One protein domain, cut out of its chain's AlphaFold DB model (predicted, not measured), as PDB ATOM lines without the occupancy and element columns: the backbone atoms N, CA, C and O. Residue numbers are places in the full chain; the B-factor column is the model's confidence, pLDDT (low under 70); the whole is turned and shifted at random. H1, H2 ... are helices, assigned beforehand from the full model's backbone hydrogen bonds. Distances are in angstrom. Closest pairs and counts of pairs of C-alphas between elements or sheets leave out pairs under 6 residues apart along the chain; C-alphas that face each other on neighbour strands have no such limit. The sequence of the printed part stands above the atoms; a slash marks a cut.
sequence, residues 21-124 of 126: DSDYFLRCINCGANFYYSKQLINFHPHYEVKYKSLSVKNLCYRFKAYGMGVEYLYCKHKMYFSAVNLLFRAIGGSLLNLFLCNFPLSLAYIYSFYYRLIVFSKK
ATOM      1  N   ASP A  21     159.440 216.937 128.778       96.00
ATOM      2  CA  ASP A  21     159.107 217.810 127.655       96.00
ATOM      3  C   ASP A  21     158.810 219.243 128.118       96.00
ATOM      4  O   ASP A  21     159.313 220.221 127.563       96.00
ATOM      5  N   SER A  22     158.035 219.358 129.192       96.75
ATOM      6  CA  SER A  22     157.642 220.616 129.817       96.75
ATOM      7  C   SER A  22     158.835 221.299 130.488       96.75
ATOM      8  O   SER A  22     158.970 222.518 130.403       96.75
ATOM      9  N   ASP A  23     159.731 220.529 131.109       97.19
ATOM     10  CA  ASP A  23     160.995 221.043 131.646       97.19
ATOM     11  C   ASP A  23     161.877 221.629 130.545       97.19
ATOM     12  O   ASP A  23     162.353 222.763 130.659       97.19
ATOM     13  N   TYR A  24     162.063 220.870 129.466       96.56
ATOM     14  CA  TYR A  24     162.849 221.309 128.322       96.56
ATOM     15  C   TYR A  24     162.263 222.576 127.690       96.56
ATOM     16  O   TYR A  24     162.995 223.521 127.391       96.56
ATOM     17  N   PHE A  25     160.936 222.640 127.561       96.00
ATOM     18  CA  PHE A  25     160.222 223.824 127.091       96.00
ATOM     19  C   PHE A  25     160.491 225.056 127.969       96.00
ATOM     20  O   PHE A  25     160.870 226.108 127.450       96.00
ATOM     21  N   LEU A  26     160.363 224.937 129.295       95.81
ATOM     22  CA  LEU A  26     160.634 226.052 130.212       95.81
ATOM     23  C   LEU A  26     162.101 226.500 130.154       95.81
ATOM     24  O   LEU A  26     162.378 227.700 130.143       95.81
ATOM     25  N   ARG A  27     163.050 225.563 130.046       96.06
ATOM     26  CA  ARG A  27     164.473 225.899 129.862       96.06
ATOM     27  C   ARG A  27     164.743 226.619 128.542       96.06
ATOM     28  O   ARG A  27     165.518 227.574 128.534       96.06
ATOM     29  N   CYS A  28     164.086 226.215 127.454       96.00
ATOM     30  CA  CYS A  28     164.147 226.927 126.176       96.00
ATOM     31  C   CYS A  28     163.674 228.378 126.315       96.00
ATOM     32  O   CYS A  28     164.381 229.289 125.882       96.00
ATOM     33  N   ILE A  29     162.519 228.600 126.955       94.38
ATOM     34  CA  ILE A  29     161.991 229.951 127.210       94.38
ATOM     35  C   ILE A  29     162.997 230.779 128.010       94.38
ATOM     36  O   ILE A  29     163.311 231.904 127.628       94.38
ATOM     37  N   ASN A  30     163.552 230.211 129.081       93.69
ATOM     38  CA  ASN A  30     164.526 230.902 129.927       93.69
ATOM     39  C   ASN A  30     165.830 231.246 129.181       93.69
ATOM     40  O   ASN A  30     166.535 232.171 129.577       93.69
ATOM     41  N   CYS A  31     166.139 230.545 128.084       94.75
ATOM     42  CA  CYS A  31     167.257 230.861 127.193       94.75
ATOM     43  C   CYS A  31     166.897 231.864 126.078       94.75
ATOM     44  O   CYS A  31     167.740 232.137 125.223       94.75
ATOM     45  N   GLY A  32     165.679 232.412 126.066       94.25
ATOM     46  CA  GLY A  32     165.227 233.390 125.073       94.25
ATOM     47  C   GLY A  32     164.716 232.780 123.766       94.25
ATOM     48  O   GLY A  32     164.652 233.477 122.755       94.25
ATOM     49  N   ALA A  33     164.368 231.489 123.753       94.00
ATOM     50  CA  ALA A  33     163.759 230.870 122.578       94.00
ATOM     51  C   ALA A  33     162.345 231.420 122.323       94.00
ATOM     52  O   ALA A  33     161.550 231.594 123.247       94.00
ATOM     53  N   ASN A  34     162.011 231.627 121.047       93.25
ATOM     54  CA  ASN A  34     160.672 232.017 120.614       93.25
ATOM     55  C   ASN A  34     159.855 230.779 120.233       93.25
ATOM     56  O   ASN A  34     160.316 229.946 119.452       93.25
ATOM     57  N   PHE A  35     158.623 230.687 120.733       91.38
ATOM     58  CA  PHE A  35     157.689 229.612 120.396       91.38
ATOM     59  C   PHE A  35     156.537 230.138 119.545       91.38
ATOM     60  O   PHE A  35     156.000 231.215 119.799       91.38
ATOM     61  N   TYR A  36     156.139 229.349 118.548       92.94
ATOM     62  CA  TYR A  36     155.011 229.651 117.675       92.94
ATOM     63  C   TYR A  36     153.875 228.663 117.923       92.94
ATOM     64  O   TYR A  36     154.058 227.450 117.834       92.94
ATOM     65  N   TYR A  37     152.689 229.189 118.212       92.06
ATOM     66  CA  TYR A  37     151.467 228.401 118.292       92.06
ATOM     67  C   TYR A  37     150.739 228.441 116.946       92.06
ATOM     68  O   TYR A  37     150.434 229.518 116.434       92.06
ATOM     69  N   SER A  38     150.410 227.268 116.401       94.75
ATOM     70  CA  SER A  38     149.662 227.138 115.149       94.75
ATOM     71  C   SER A  38     148.384 226.340 115.349       94.75
ATOM     72  O   SER A  38     148.426 225.206 115.815       94.75
ATOM     73  N   LYS A  39     147.253 226.893 114.902       94.19
ATOM     74  CA  LYS A  39     145.979 226.158 114.811       94.19
ATOM     75  C   LYS A  39     145.911 225.223 113.597       94.19
ATOM     76  O   LYS A  39     144.967 224.450 113.486       94.19
ATOM     77  N   GLN A  40     146.874 225.323 112.679       96.56
ATOM     78  CA  GLN A  40     146.926 224.508 111.462       96.56
ATOM     79  C   GLN A  40     147.626 223.165 111.698       96.56
ATOM     80  O   GLN A  40     147.418 222.223 110.939       96.56
ATOM     81  N   LEU A  41     148.443 223.066 112.751       94.62
ATOM     82  CA  LEU A  41     149.101 221.825 113.137       94.62
ATOM     83  C   LEU A  41     148.205 221.054 114.110       94.62
ATOM     84  O   LEU A  41     147.978 221.494 115.237       94.62
ATOM     85  N   ILE A  42     147.701 219.901 113.673       93.69
ATOM     86  CA  ILE A  42     146.780 219.062 114.448       93.69
ATOM     87  C   ILE A  42     147.425 217.696 114.670       93.69
ATOM     88  O   ILE A  42     147.878 217.058 113.723       93.69
ATOM     89  N   ASN A  43     147.439 217.238 115.923       91.44
ATOM     90  CA  ASN A  43     147.882 215.898 116.296       91.44
ATOM     91  C   ASN A  43     146.733 215.143 116.979       91.44
ATOM     92  O   ASN A  43     146.171 215.624 117.966       91.44
ATOM     93  N   PHE A  44     146.389 213.965 116.462       92.62
ATOM     94  CA  PHE A  44     145.358 213.108 117.040       92.62
ATOM     95  C   PHE A  44     145.981 212.170 118.073       92.62
ATOM     96  O   PHE A  44     146.804 211.322 117.739       92.62
ATOM     97  N   HIS A  45     145.552 212.287 119.330       87.12
ATOM     98  CA  HIS A  45     146.001 211.419 120.415       87.12
ATOM     99  C   HIS A  45     144.806 210.702 121.066       87.12
ATOM    100  O   HIS A  45     143.769 211.333 121.285       87.12
ATOM    101  N   PRO A  46     144.923 209.407 121.428       87.56
ATOM    102  CA  PRO A  46     143.869 208.696 122.142       87.56
ATOM    103  C   PRO A  46     143.461 209.398 123.441       87.56
ATOM    104  O   PRO A  46     144.311 209.857 124.212       87.56
ATOM    105  N   HIS A  47     142.153 209.441 123.707       86.12
ATOM    106  CA  HIS A  47     141.626 210.048 124.924       86.12
ATOM    107  C   HIS A  47     142.028 209.238 126.166       86.12
ATOM    108  O   HIS A  47     141.982 208.004 126.178       86.12
ATOM    109  N   TYR A  48     142.393 209.931 127.245       81.62
ATOM    110  CA  TYR A  48     142.917 209.298 128.458       81.62
ATOM    111  C   TYR A  48     141.891 208.392 129.158       81.62
ATOM    112  O   TYR A  48     142.273 207.386 129.751       81.62
ATOM    113  N   GLU A  49     140.595 208.698 129.066       80.56
ATOM    114  CA  GLU A  49     139.542 207.893 129.706       80.56
ATOM    115  C   GLU A  49     139.452 206.474 129.150       80.56
ATOM    116  O   GLU A  49     139.235 205.529 129.909       80.56
ATOM    117  N   VAL A  50     139.665 206.313 127.840       82.06
ATOM    118  CA  VAL A  50     139.692 204.993 127.192       82.06
ATOM    119  C   VAL A  50     140.816 204.154 127.795       82.06
ATOM    120  O   VAL A  50     140.641 202.973 128.086       82.06
ATOM    121  N   LYS A  51     141.959 204.795 128.061       82.62
ATOM    122  CA  LYS A  51     143.108 204.160 128.699       82.62
ATOM    123  C   LYS A  51     142.848 203.841 130.169       82.62
ATOM    124  O   LYS A  51     143.256 202.789 130.626       82.62
ATOM    125  N   TYR A  52     142.196 204.713 130.934       87.31
ATOM    126  CA  TYR A  52     142.014 204.477 132.375       87.31
ATOM    127  C   TYR A  52     141.046 203.335 132.660       87.31
ATOM    128  O   TYR A  52     141.301 202.550 133.570       87.31
ATOM    129  N   LYS A  53     139.989 203.200 131.853       83.75
ATOM    130  CA  LYS A  53     139.002 202.119 131.990       83.75
ATOM    131  C   LYS A  53     139.593 200.724 131.757       83.75
ATOM    132  O   LYS A  53     139.069 199.760 132.297       83.75
ATOM    133  N   SER A  54     140.666 200.613 130.971       87.88
ATOM    134  CA  SER A  54     141.324 199.335 130.671       87.88
ATOM    135  C   SER A  54     142.485 198.993 131.608       87.88
ATOM    136  O   SER A  54     143.031 197.893 131.531       87.88
ATOM    137  N   LEU A  55     142.882 199.904 132.503       91.50
ATOM    138  CA  LEU A  55     143.979 199.665 133.437       91.50
ATOM    139  C   LEU A  55     143.492 198.981 134.714       91.50
ATOM    140  O   LEU A  55     142.473 199.343 135.295       91.50
ATOM    141  N   SER A  56     144.301 198.051 135.220       95.31
ATOM    142  CA  SER A  56     144.157 197.580 136.596       95.31
ATOM    143  C   SER A  56     144.376 198.732 137.581       95.31
ATOM    144  O   SER A  56     145.140 199.663 137.306       95.31
ATOM    145  N   VAL A  57     143.776 198.640 138.772       95.00
ATOM    146  CA  VAL A  57     143.941 199.638 139.848       95.00
ATOM    147  C   VAL A  57     145.420 199.910 140.139       95.00
ATOM    148  O   VAL A  57     145.836 201.059 140.254       95.00
ATOM    149  N   LYS A  58     146.248 198.857 140.175       95.94
ATOM    150  CA  LYS A  58     147.698 198.968 140.384       95.94
ATOM    151  C   LYS A  58     148.368 199.831 139.312       95.94
ATOM    152  O   LYS A  58     149.139 200.730 139.646       95.94
ATOM    153  N   ASN A  59     148.067 199.580 138.038       95.06
ATOM    154  CA  ASN A  59     148.656 200.334 136.932       95.06
ATOM    155  C   ASN A  59     148.122 201.771 136.873       95.06
ATOM    156  O   ASN A  59     148.868 202.687 136.526       95.06
ATOM    157  N   LEU A  60     146.860 201.981 137.258       95.50
ATOM    158  CA  LEU A  60     146.273 203.309 137.397       95.50
ATOM    159  C   LEU A  60     146.998 204.119 138.482       95.50
ATOM    160  O   LEU A  60     147.467 205.222 138.202       95.50
ATOM    161  N   CYS A  61     147.185 203.549 139.676       96.44
ATOM    162  CA  CYS A  61     147.944 204.171 140.764       96.44
ATOM    163  C   CYS A  61     149.397 204.455 140.364       96.44
ATOM    164  O   CYS A  61     149.892 205.554 140.612       96.44
ATOM    165  N   TYR A  62     150.074 203.505 139.708       94.81
ATOM    166  CA  TYR A  62     151.439 203.706 139.209       94.81
ATOM    167  C   TYR A  62     151.515 204.885 138.234       94.81
ATOM    168  O   TYR A  62     152.374 205.753 138.376       94.81
ATOM    169  N   ARG A  63     150.578 204.958 137.283       93.75
ATOM    170  CA  ARG A  63     150.510 206.056 136.319       93.75
ATOM    171  C   ARG A  63     150.276 207.394 137.020       93.75
ATOM    172  O   ARG A  63     151.010 208.344 136.772       93.75
ATOM    173  N   PHE A  64     149.294 207.468 137.910       96.06
ATOM    174  CA  PHE A  64     148.973 208.689 138.650       96.06
ATOM    175  C   PHE A  64     150.140 209.162 139.522       96.06
ATOM    176  O   PHE A  64     150.444 210.355 139.536       96.06
ATOM    177  N   LYS A  65     150.845 208.228 140.168       95.62
ATOM    178  CA  LYS A  65     152.100 208.497 140.873       95.62
ATOM    179  C   LYS A  65     153.158 209.073 139.934       95.62
ATOM    180  O   LYS A  65     153.670 210.145 140.227       95.62
ATOM    181  N   ALA A  66     153.481 208.391 138.834       95.12
ATOM    182  CA  ALA A  66     154.558 208.798 137.926       95.12
ATOM    183  C   ALA A  66     154.319 210.202 137.346       95.12
ATOM    184  O   ALA A  66     155.172 211.076 137.481       95.12
ATOM    185  N   TYR A  67     153.118 210.448 136.809       95.12
ATOM    186  CA  TYR A  67     152.736 211.770 136.305       95.12
ATOM    187  C   TYR A  67     152.701 212.818 137.418       95.12
ATOM    188  O   TYR A  67     153.201 213.925 137.242       95.12
ATOM    189  N   GLY A  68     152.129 212.479 138.576       96.38
ATOM    190  CA  GLY A  68     152.050 213.388 139.712       96.38
ATOM    191  C   GLY A  68     153.424 213.822 140.216       96.38
ATOM    192  O   GLY A  68     153.628 215.009 140.433       96.38
ATOM    193  N   MET A  69     154.359 212.882 140.364       96.56
ATOM    194  CA  MET A  69     155.731 213.164 140.789       96.56
ATOM    195  C   MET A  69     156.495 214.004 139.763       96.56
ATOM    196  O   MET A  69     157.180 214.936 140.168       96.56
ATOM    197  N   GLY A  70     156.361 213.698 138.467       97.12
ATOM    198  CA  GLY A  70     157.005 214.457 137.387       97.12
ATOM    199  C   GLY A  70     156.589 215.926 137.372       97.12
ATOM    200  O   GLY A  70     157.436 216.814 137.403       97.12
ATOM    201  N   VAL A  71     155.279 216.192 137.408       97.38
ATOM    202  CA  VAL A  71     154.763 217.571 137.383       97.38
ATOM    203  C   VAL A  71     155.073 218.322 138.684       97.38
ATOM    204  O   VAL A  71     155.405 219.503 138.640       97.38
ATOM    205  N   GLU A  72     155.015 217.660 139.842       97.50
ATOM    206  CA  GLU A  72     155.385 218.299 141.112       97.50
ATOM    207  C   GLU A  72     156.873 218.677 141.136       97.50
ATOM    208  O   GLU A  72     157.223 219.797 141.505       97.50
ATOM    209  N   TYR A  73     157.743 217.769 140.676       97.44
ATOM    210  CA  TYR A  73     159.178 218.026 140.553       97.44
ATOM    211  C   TYR A  73     159.460 219.184 139.593       97.44
ATOM    212  O   TYR A  73     160.219 220.082 139.952       97.44
ATOM    213  N   LEU A  74     158.797 219.214 138.429       97.50
ATOM    214  CA  LEU A  74     158.866 220.328 137.480       97.50
ATOM    215  C   LEU A  74     158.557 221.663 138.169       97.50
ATOM    216  O   LEU A  74     159.328 222.617 138.058       97.50
ATOM    217  N   TYR A  75     157.438 221.743 138.895       97.19
ATOM    218  CA  TYR A  75     157.045 222.983 139.557       97.19
ATOM    219  C   TYR A  75     158.038 223.409 140.635       97.19
ATOM    220  O   TYR A  75     158.375 224.590 140.694       97.19
ATOM    221  N   CYS A  76     158.544 222.483 141.452       96.31
ATOM    222  CA  CYS A  76     159.586 222.800 142.431       96.31
ATOM    223  C   CYS A  76     160.874 223.284 141.748       96.31
ATOM    224  O   CYS A  76     161.374 224.354 142.092       96.31
ATOM    225  N   LYS A  77     161.352 222.561 140.727       95.12
ATOM    226  CA  LYS A  77     162.568 222.882 139.963       95.12
ATOM    227  C   LYS A  77     162.527 224.290 139.357       95.12
ATOM    228  O   LYS A  77     163.525 225.005 139.392       95.12
ATOM    229  N   HIS A  78     161.370 224.713 138.848       94.94
ATOM    230  CA  HIS A  78     161.168 226.043 138.254       94.94
ATOM    231  C   HIS A  78     160.583 227.075 139.235       94.94
ATOM    232  O   HIS A  78     160.111 228.130 138.815       94.94
ATOM    233  N   LYS A  79     160.615 226.802 140.549       95.06
ATOM    234  CA  LYS A  79     160.165 227.707 141.629       95.06
ATOM    235  C   LYS A  79     158.689 228.132 141.538       95.06
ATOM    236  O   LYS A  79     158.284 229.167 142.067       95.06
ATOM    237  N   MET A  80     157.853 227.310 140.911       95.56
ATOM    238  CA  MET A  80     156.411 227.515 140.735       95.56
ATOM    239  C   MET A  80     155.613 226.974 141.934       95.56
ATOM    240  O   MET A  80     154.693 226.167 141.779       95.56
ATOM    241  N   TYR A  81     155.951 227.407 143.152       94.81
ATOM    242  CA  TYR A  81     155.432 226.800 144.389       94.81
ATOM    243  C   TYR A  81     153.915 226.901 144.551       94.81
ATOM    244  O   TYR A  81     153.290 225.979 145.067       94.81
ATOM    245  N   PHE A  82     153.302 227.985 144.074       96.50
ATOM    246  CA  PHE A  82     151.846 228.106 144.088       96.50
ATOM    247  C   PHE A  82     151.181 227.015 143.232       96.50
ATOM    248  O   PHE A  82     150.215 226.387 143.658       96.50
ATOM    249  N   SER A  83     151.738 226.732 142.051       97.12
ATOM    250  CA  SER A  83     151.268 225.656 141.173       97.12
ATOM    251  C   SER A  83     151.482 224.273 141.793       97.12
ATOM    252  O   SER A  83     150.584 223.438 141.697       97.12
ATOM    253  N   ALA A  84     152.612 224.057 142.475       96.56
ATOM    254  CA  ALA A  84     152.903 222.832 143.228       96.56
ATOM    255  C   ALA A  84     151.858 222.581 144.333       96.56
ATOM    256  O   ALA A  84     151.151 221.572 144.338       96.56
ATOM    257  N   VAL A  85     151.625 223.578 145.194       96.69
ATOM    258  CA  VAL A  85     150.616 223.494 146.262       96.69
ATOM    259  C   VAL A  85     149.208 223.281 145.695       96.69
ATOM    260  O   VAL A  85     148.461 222.428 146.177       96.69
ATOM    261  N   ASN A  86     148.842 223.984 144.623       97.56
ATOM    262  CA  ASN A  86     147.558 223.762 143.959       97.56
ATOM    263  C   ASN A  86     147.429 222.338 143.410       97.56
ATOM    264  O   ASN A  86     146.353 221.741 143.483       97.56
ATOM    265  N   LEU A  87     148.505 221.765 142.867       96.31
ATOM    266  CA  LEU A  87     148.496 220.407 142.337       96.31
ATOM    267  C   LEU A  87     148.269 219.357 143.438       96.31
ATOM    268  O   LEU A  87     147.575 218.362 143.184       96.31
ATOM    269  N   LEU A  88     148.777 219.585 144.652       96.12
ATOM    270  CA  LEU A  88     148.470 218.769 145.833       96.12
ATOM    271  C   LEU A  88     146.970 218.788 146.147       96.12
ATOM    272  O   LEU A  88     146.325 217.735 146.171       96.12
ATOM    273  N   PHE A  89     146.381 219.974 146.308       97.00
ATOM    274  CA  PHE A  89     144.960 220.095 146.653       97.00
ATOM    275  C   PHE A  89     144.026 219.596 145.544       97.00
ATOM    276  O   PHE A  89     142.986 219.000 145.833       97.00
ATOM    277  N   ARG A  90     144.419 219.728 144.271       96.69
ATOM    278  CA  ARG A  90     143.675 219.134 143.147       96.69
ATOM    279  C   ARG A  90     143.571 217.613 143.244       96.69
ATOM    280  O   ARG A  90     142.556 217.063 142.824       96.69
ATOM    281  N   ALA A  91     144.581 216.925 143.782       96.75
ATOM    282  CA  ALA A  91     144.499 215.478 143.987       96.75
ATOM    283  C   ALA A  91     143.478 215.115 145.075       96.75
ATOM    284  O   ALA A  91     142.695 214.189 144.880       96.75
ATOM    285  N   ILE A  92     143.419 215.884 146.167       97.75
ATOM    286  CA  ILE A  92     142.396 215.710 147.211       97.75
ATOM    287  C   ILE A  92     140.998 215.921 146.618       97.75
ATOM    288  O   ILE A  92     140.133 215.060 146.764       97.75
ATOM    289  N   GLY A  93     140.791 217.018 145.883       98.00
ATOM    290  CA  GLY A  93     139.513 217.299 145.223       98.00
ATOM    291  C   GLY A  93     139.099 216.199 144.239       98.00
ATOM    292  O   GLY A  93     137.962 215.734 144.276       98.00
ATOM    293  N   GLY A  94     140.035 215.715 143.413       96.88
ATOM    294  CA  GLY A  94     139.795 214.599 142.493       96.88
ATOM    295  C   GLY A  94     139.438 213.295 143.211       96.88
ATOM    296  O   GLY A  94     138.549 212.569 142.759       96.88
ATOM    297  N   SER A  95     140.075 213.019 144.350       97.69
ATOM    298  CA  SER A  95     139.755 211.865 145.193       97.69
ATOM    299  C   SER A  95     138.337 211.940 145.751       97.69
ATOM    300  O   SER A  95     137.589 210.970 145.625       97.69
ATOM    301  N   LEU A  96     137.969 213.078 146.350       98.12
ATOM    302  CA  LEU A  96     136.649 213.297 146.948       98.12
ATOM    303  C   LEU A  96     135.544 213.218 145.894       98.12
ATOM    304  O   LEU A  96     134.563 212.507 146.092       98.12
ATOM    305  N   LEU A  97     135.734 213.868 144.744       97.94
ATOM    306  CA  LEU A  97     134.787 213.802 143.633       97.94
ATOM    307  C   LEU A  97     134.544 212.352 143.192       97.94
ATOM    308  O   LEU A  97     133.401 211.926 143.071       97.94
ATOM    309  N   ASN A  98     135.609 211.572 142.993       96.25
ATOM    310  CA  ASN A  98     135.470 210.179 142.566       96.25
ATOM    311  C   ASN A  98     134.913 209.266 143.656       96.25
ATOM    312  O   ASN A  98     134.273 208.270 143.330       96.25
ATOM    313  N   LEU A  99     135.103 209.615 144.928       97.31
ATOM    314  CA  LEU A  99     134.449 208.927 146.034       97.31
ATOM    315  C   LEU A  99     132.928 209.138 145.985       97.31
ATOM    316  O   LEU A  99     132.189 208.160 146.049       97.31
ATOM    317  N   PHE A 100     132.460 210.377 145.785       97.69
ATOM    318  CA  PHE A 100     131.028 210.681 145.627       97.69
ATOM    319  C   PHE A 100     130.411 210.048 144.374       97.69
ATOM    320  O   PHE A 100     129.237 209.696 144.379       97.69
ATOM    321  N   LEU A 101     131.203 209.867 143.314       97.00
ATOM    322  CA  LEU A 101     130.791 209.175 142.088       97.00
ATOM    323  C   LEU A 101     130.920 207.641 142.174       97.00
ATOM    324  O   LEU A 101     130.778 206.966 141.155       97.00
ATOM    325  N   CYS A 102     131.228 207.080 143.351       96.06
ATOM    326  CA  CYS A 102     131.452 205.644 143.568       96.06
ATOM    327  C   CYS A 102     132.550 205.024 142.675       96.06
ATOM    328  O   CYS A 102     132.595 203.811 142.466       96.06
ATOM    329  N   ASN A 103     133.481 205.836 142.169       94.88
ATOM    330  CA  ASN A 103     134.641 205.395 141.399       94.88
ATOM    331  C   ASN A 103     135.853 205.201 142.322       94.88
ATOM    332  O   ASN A 103     136.824 205.965 142.312       94.88
ATOM    333  N   PHE A 104     135.788 204.151 143.142       95.50
ATOM    334  CA  PHE A 104     136.822 203.834 144.130       95.50
ATOM    335  C   PHE A 104     138.229 203.633 143.537       95.50
ATOM    336  O   PHE A 104     139.176 204.166 144.120       95.50
ATOM    337  N   PRO A 105     138.417 202.948 142.383       95.25
ATOM    338  CA  PRO A 105     139.731 202.828 141.749       95.25
ATOM    339  C   PRO A 105     140.405 204.173 141.486       95.25
ATOM    340  O   PRO A 105     141.586 204.357 141.790       95.25
ATOM    341  N   LEU A 106     139.651 205.122 140.928       94.81
ATOM    342  CA  LEU A 106     140.185 206.426 140.566       94.81
ATOM    343  C   LEU A 106     140.384 207.307 141.802       94.81
ATOM    344  O   LEU A 106     141.395 208.003 141.894       94.81
ATOM    345  N   SER A 107     139.480 207.216 142.782       97.12
ATOM    346  CA  SER A 107     139.648 207.862 144.088       97.12
ATOM    347  C   SER A 107     140.962 207.431 144.757       97.12
ATOM    348  O   SER A 107     141.793 208.277 145.099       97.12
ATOM    349  N   LEU A 108     141.239 206.121 144.809       96.88
ATOM    350  CA  LEU A 108     142.489 205.582 145.353       96.88
ATOM    351  C   LEU A 108     143.724 206.071 144.579       96.88
ATOM    352  O   LEU A 108     144.727 206.440 145.191       96.88
ATOM    353  N   ALA A 109     143.656 206.117 143.246       97.31
ATOM    354  CA  ALA A 109     144.752 206.621 142.421       97.31
ATOM    355  C   ALA A 109     145.064 208.103 142.700       97.31
ATOM    356  O   ALA A 109     146.237 208.490 142.730       97.31
ATOM    357  N   TYR A 110     144.045 208.927 142.966       97.56
ATOM    358  CA  TYR A 110     144.227 210.320 143.378       97.56
ATOM    359  C   TYR A 110     144.864 210.450 144.767       97.56
ATOM    360  O   TYR A 110     145.791 211.247 144.915       97.56
ATOM    361  N   ILE A 111     144.450 209.646 145.755       97.50
ATOM    362  CA  ILE A 111     145.085 209.620 147.090       97.50
ATOM    363  C   ILE A 111     146.555 209.213 146.973       97.50
ATOM    364  O   ILE A 111     147.439 209.865 147.532       97.50
ATOM    365  N   TYR A 112     146.829 208.161 146.203       96.56
ATOM    366  CA  TYR A 112     148.189 207.691 145.966       96.56
ATOM    367  C   TYR A 112     149.035 208.785 145.300       96.56
ATOM    368  O   TYR A 112     150.151 209.068 145.736       96.56
ATOM    369  N   SER A 113     148.480 209.480 144.301       97.12
ATOM    370  CA  SER A 113     149.143 210.630 143.686       97.12
ATOM    371  C   SER A 113     149.403 211.763 144.677       97.12
ATOM    372  O   SER A 113     150.474 212.359 144.606       97.12
ATOM    373  N   PHE A 114     148.453 212.090 145.555       98.12
ATOM    374  CA  PHE A 114     148.617 213.136 146.568       98.12
ATOM    375  C   PHE A 114     149.800 212.831 147.491       98.12
ATOM    376  O   PHE A 114     150.684 213.670 147.652       98.12
ATOM    377  N   TYR A 115     149.860 211.609 148.027       97.81
ATOM    378  CA  TYR A 115     150.928 211.180 148.930       97.81
ATOM    379  C   TYR A 115     152.320 211.337 148.301       97.81
ATOM    380  O   TYR A 115     153.215 211.934 148.898       97.81
ATOM    381  N   TYR A 116     152.502 210.865 147.063       96.88
ATOM    382  CA  TYR A 116     153.801 210.977 146.395       96.88
ATOM    383  C   TYR A 116     154.147 212.406 145.975       96.88
ATOM    384  O   TYR A 116     155.318 212.772 146.047       96.88
ATOM    385  N   ARG A 117     153.164 213.231 145.593       96.38
ATOM    386  CA  ARG A 117     153.395 214.668 145.372       96.38
ATOM    387  C   ARG A 117     153.883 215.338 146.656       96.38
ATOM    388  O   ARG A 117     154.868 216.062 146.618       96.38
ATOM    389  N   LEU A 118     153.280 215.024 147.803       97.00
ATOM    390  CA  LEU A 118     153.681 215.596 149.092       97.00
ATOM    391  C   LEU A 118     155.121 215.211 149.466       97.00
ATOM    392  O   LEU A 118     155.884 216.044 149.957       97.00
ATOM    393  N   ILE A 119     155.527 213.968 149.182       95.75
ATOM    394  CA  ILE A 119     156.925 213.534 149.320       95.75
ATOM    395  C   ILE A 119     157.849 214.362 148.421       95.75
ATOM    396  O   ILE A 119     158.895 214.806 148.881       95.75
ATOM    397  N   VAL A 120     157.498 214.576 147.150       95.69
ATOM    398  CA  VAL A 120     158.336 215.373 146.237       95.69
ATOM    399  C   VAL A 120     158.444 216.821 146.717       95.69
ATOM    400  O   VAL A 120     159.554 217.332 146.836       95.69
ATOM    401  N   PHE A 121     157.322 217.441 147.082       95.12
ATOM    402  CA  PHE A 121     157.277 218.811 147.589       95.12
ATOM    403  C   PHE A 121     158.113 218.987 148.869       95.12
ATOM    404  O   PHE A 121     158.896 219.928 149.002       95.12
ATOM    405  N   SER A 122     158.000 218.045 149.811       92.44
ATOM    406  CA  SER A 122     158.724 218.094 151.090       92.44
ATOM    407  C   SER A 122     160.234 217.888 150.972       92.44
ATOM    408  O   SER A 122     160.965 218.325 151.862       92.44
ATOM    409  N   LYS A 123     160.729 217.296 149.875       88.06
ATOM    410  CA  LYS A 123     162.168 217.093 149.644       88.06
ATOM    411  C   LYS A 123     162.962 218.391 149.467       88.06
ATOM    412  O   LYS A 123     164.178 218.303 149.338       88.06
ATOM    413  N   LYS A 124     162.322 219.571 149.525       62.00
ATOM    414  CA  LYS A 124     162.995 220.882 149.538       62.00
ATOM    415  C   LYS A 124     164.024 220.986 148.406       62.00
ATOM    416  O   LYS A 124     165.190 221.296 148.628       62.00
TER     417      LYS A 124
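Overview. This is residues 21 to 124 of the 126 residues of an uncharacterized protein of Bacteroides fragilis str. S36L11 (UniProt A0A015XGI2). Three long helices, H3, H4 and H5, form an up-and-down bundle, with H5 against both of the others while H3 and H4 meet only near one end of the bundle. Two smaller helices lie near H3, H1 by its last turns and H2 by its first, and the long stretch between them swings wide of the bundle as an open loop, in which residues 36 to 47 stick out. The printed part has 104 residues with five named helices, in the order H1 to H5, and no named strand; its class is all helix. It is loose, with a radius of gyration of the C-alphas of 16.1 A, and flat, spanning 47 by 39 by 21 A.

Arrangement. H1, residues 21 to 30, is close to but not clearly touching H3, residues 57 to 77; their closest C-alphas, of Asp 23 and Leu 74, are 6.3 A apart. They run the same way at a shallow tilt of 9 degrees. H2, residues 48 to 54, is apart from H1. H2 is close to but not clearly touching H3, with the closest C-alphas, of Tyr 52 and Leu 60, 6.7 A apart. H3 and H4, residues 81 to 100, form a helical hairpin at a shallow tilt of 21 degrees, but touch with residues 72 to 76 and 81 to 87 alone; the closest C-alphas, of Tyr 75 and Ala 84, are 5.5 A apart. H4 and H5, residues 104 to 122, form a second helical hairpin at a shallow tilt of 19 degrees, with the C-alphas of Ser 95 and Ser 107 closest at 4.2 A. H5 touches H3, running the same way at a shallow tilt of 29 degrees; the closest C-alphas, of Cys 61 and Ala 109, are 4.4 A apart. H1 and H2 are each apart from H4 and H5. Every O i to N i+4 pair is within hydrogen-bond range in H1, H3, H4 and H5, and 2 of 3 are in H2.

Along the chain. H1 begins at C-alpha 21, (159.107, 217.810, 127.655), and is 14.4 A long from first to last C-alpha; H2 is 10.3 A long. H3 measures 29.8 A from C-alpha 57, (143.941, 199.638, 139.848), to C-alpha 77. H4 measures 29.3 A. H5 measures 27.0 A and ends at C-alpha 122, (158.724, 218.094, 151.090).

Size, cuts and confidence. The two C-alphas farthest apart, of Gly 32 and Cys 102, are 47.5 A apart. The printed part has no cut. The link from H1 to H2, residues 31 to 47, is long; the other three are tight. Mean pLDDT of the printed part is 94.4, and residue 124 alone is under 70.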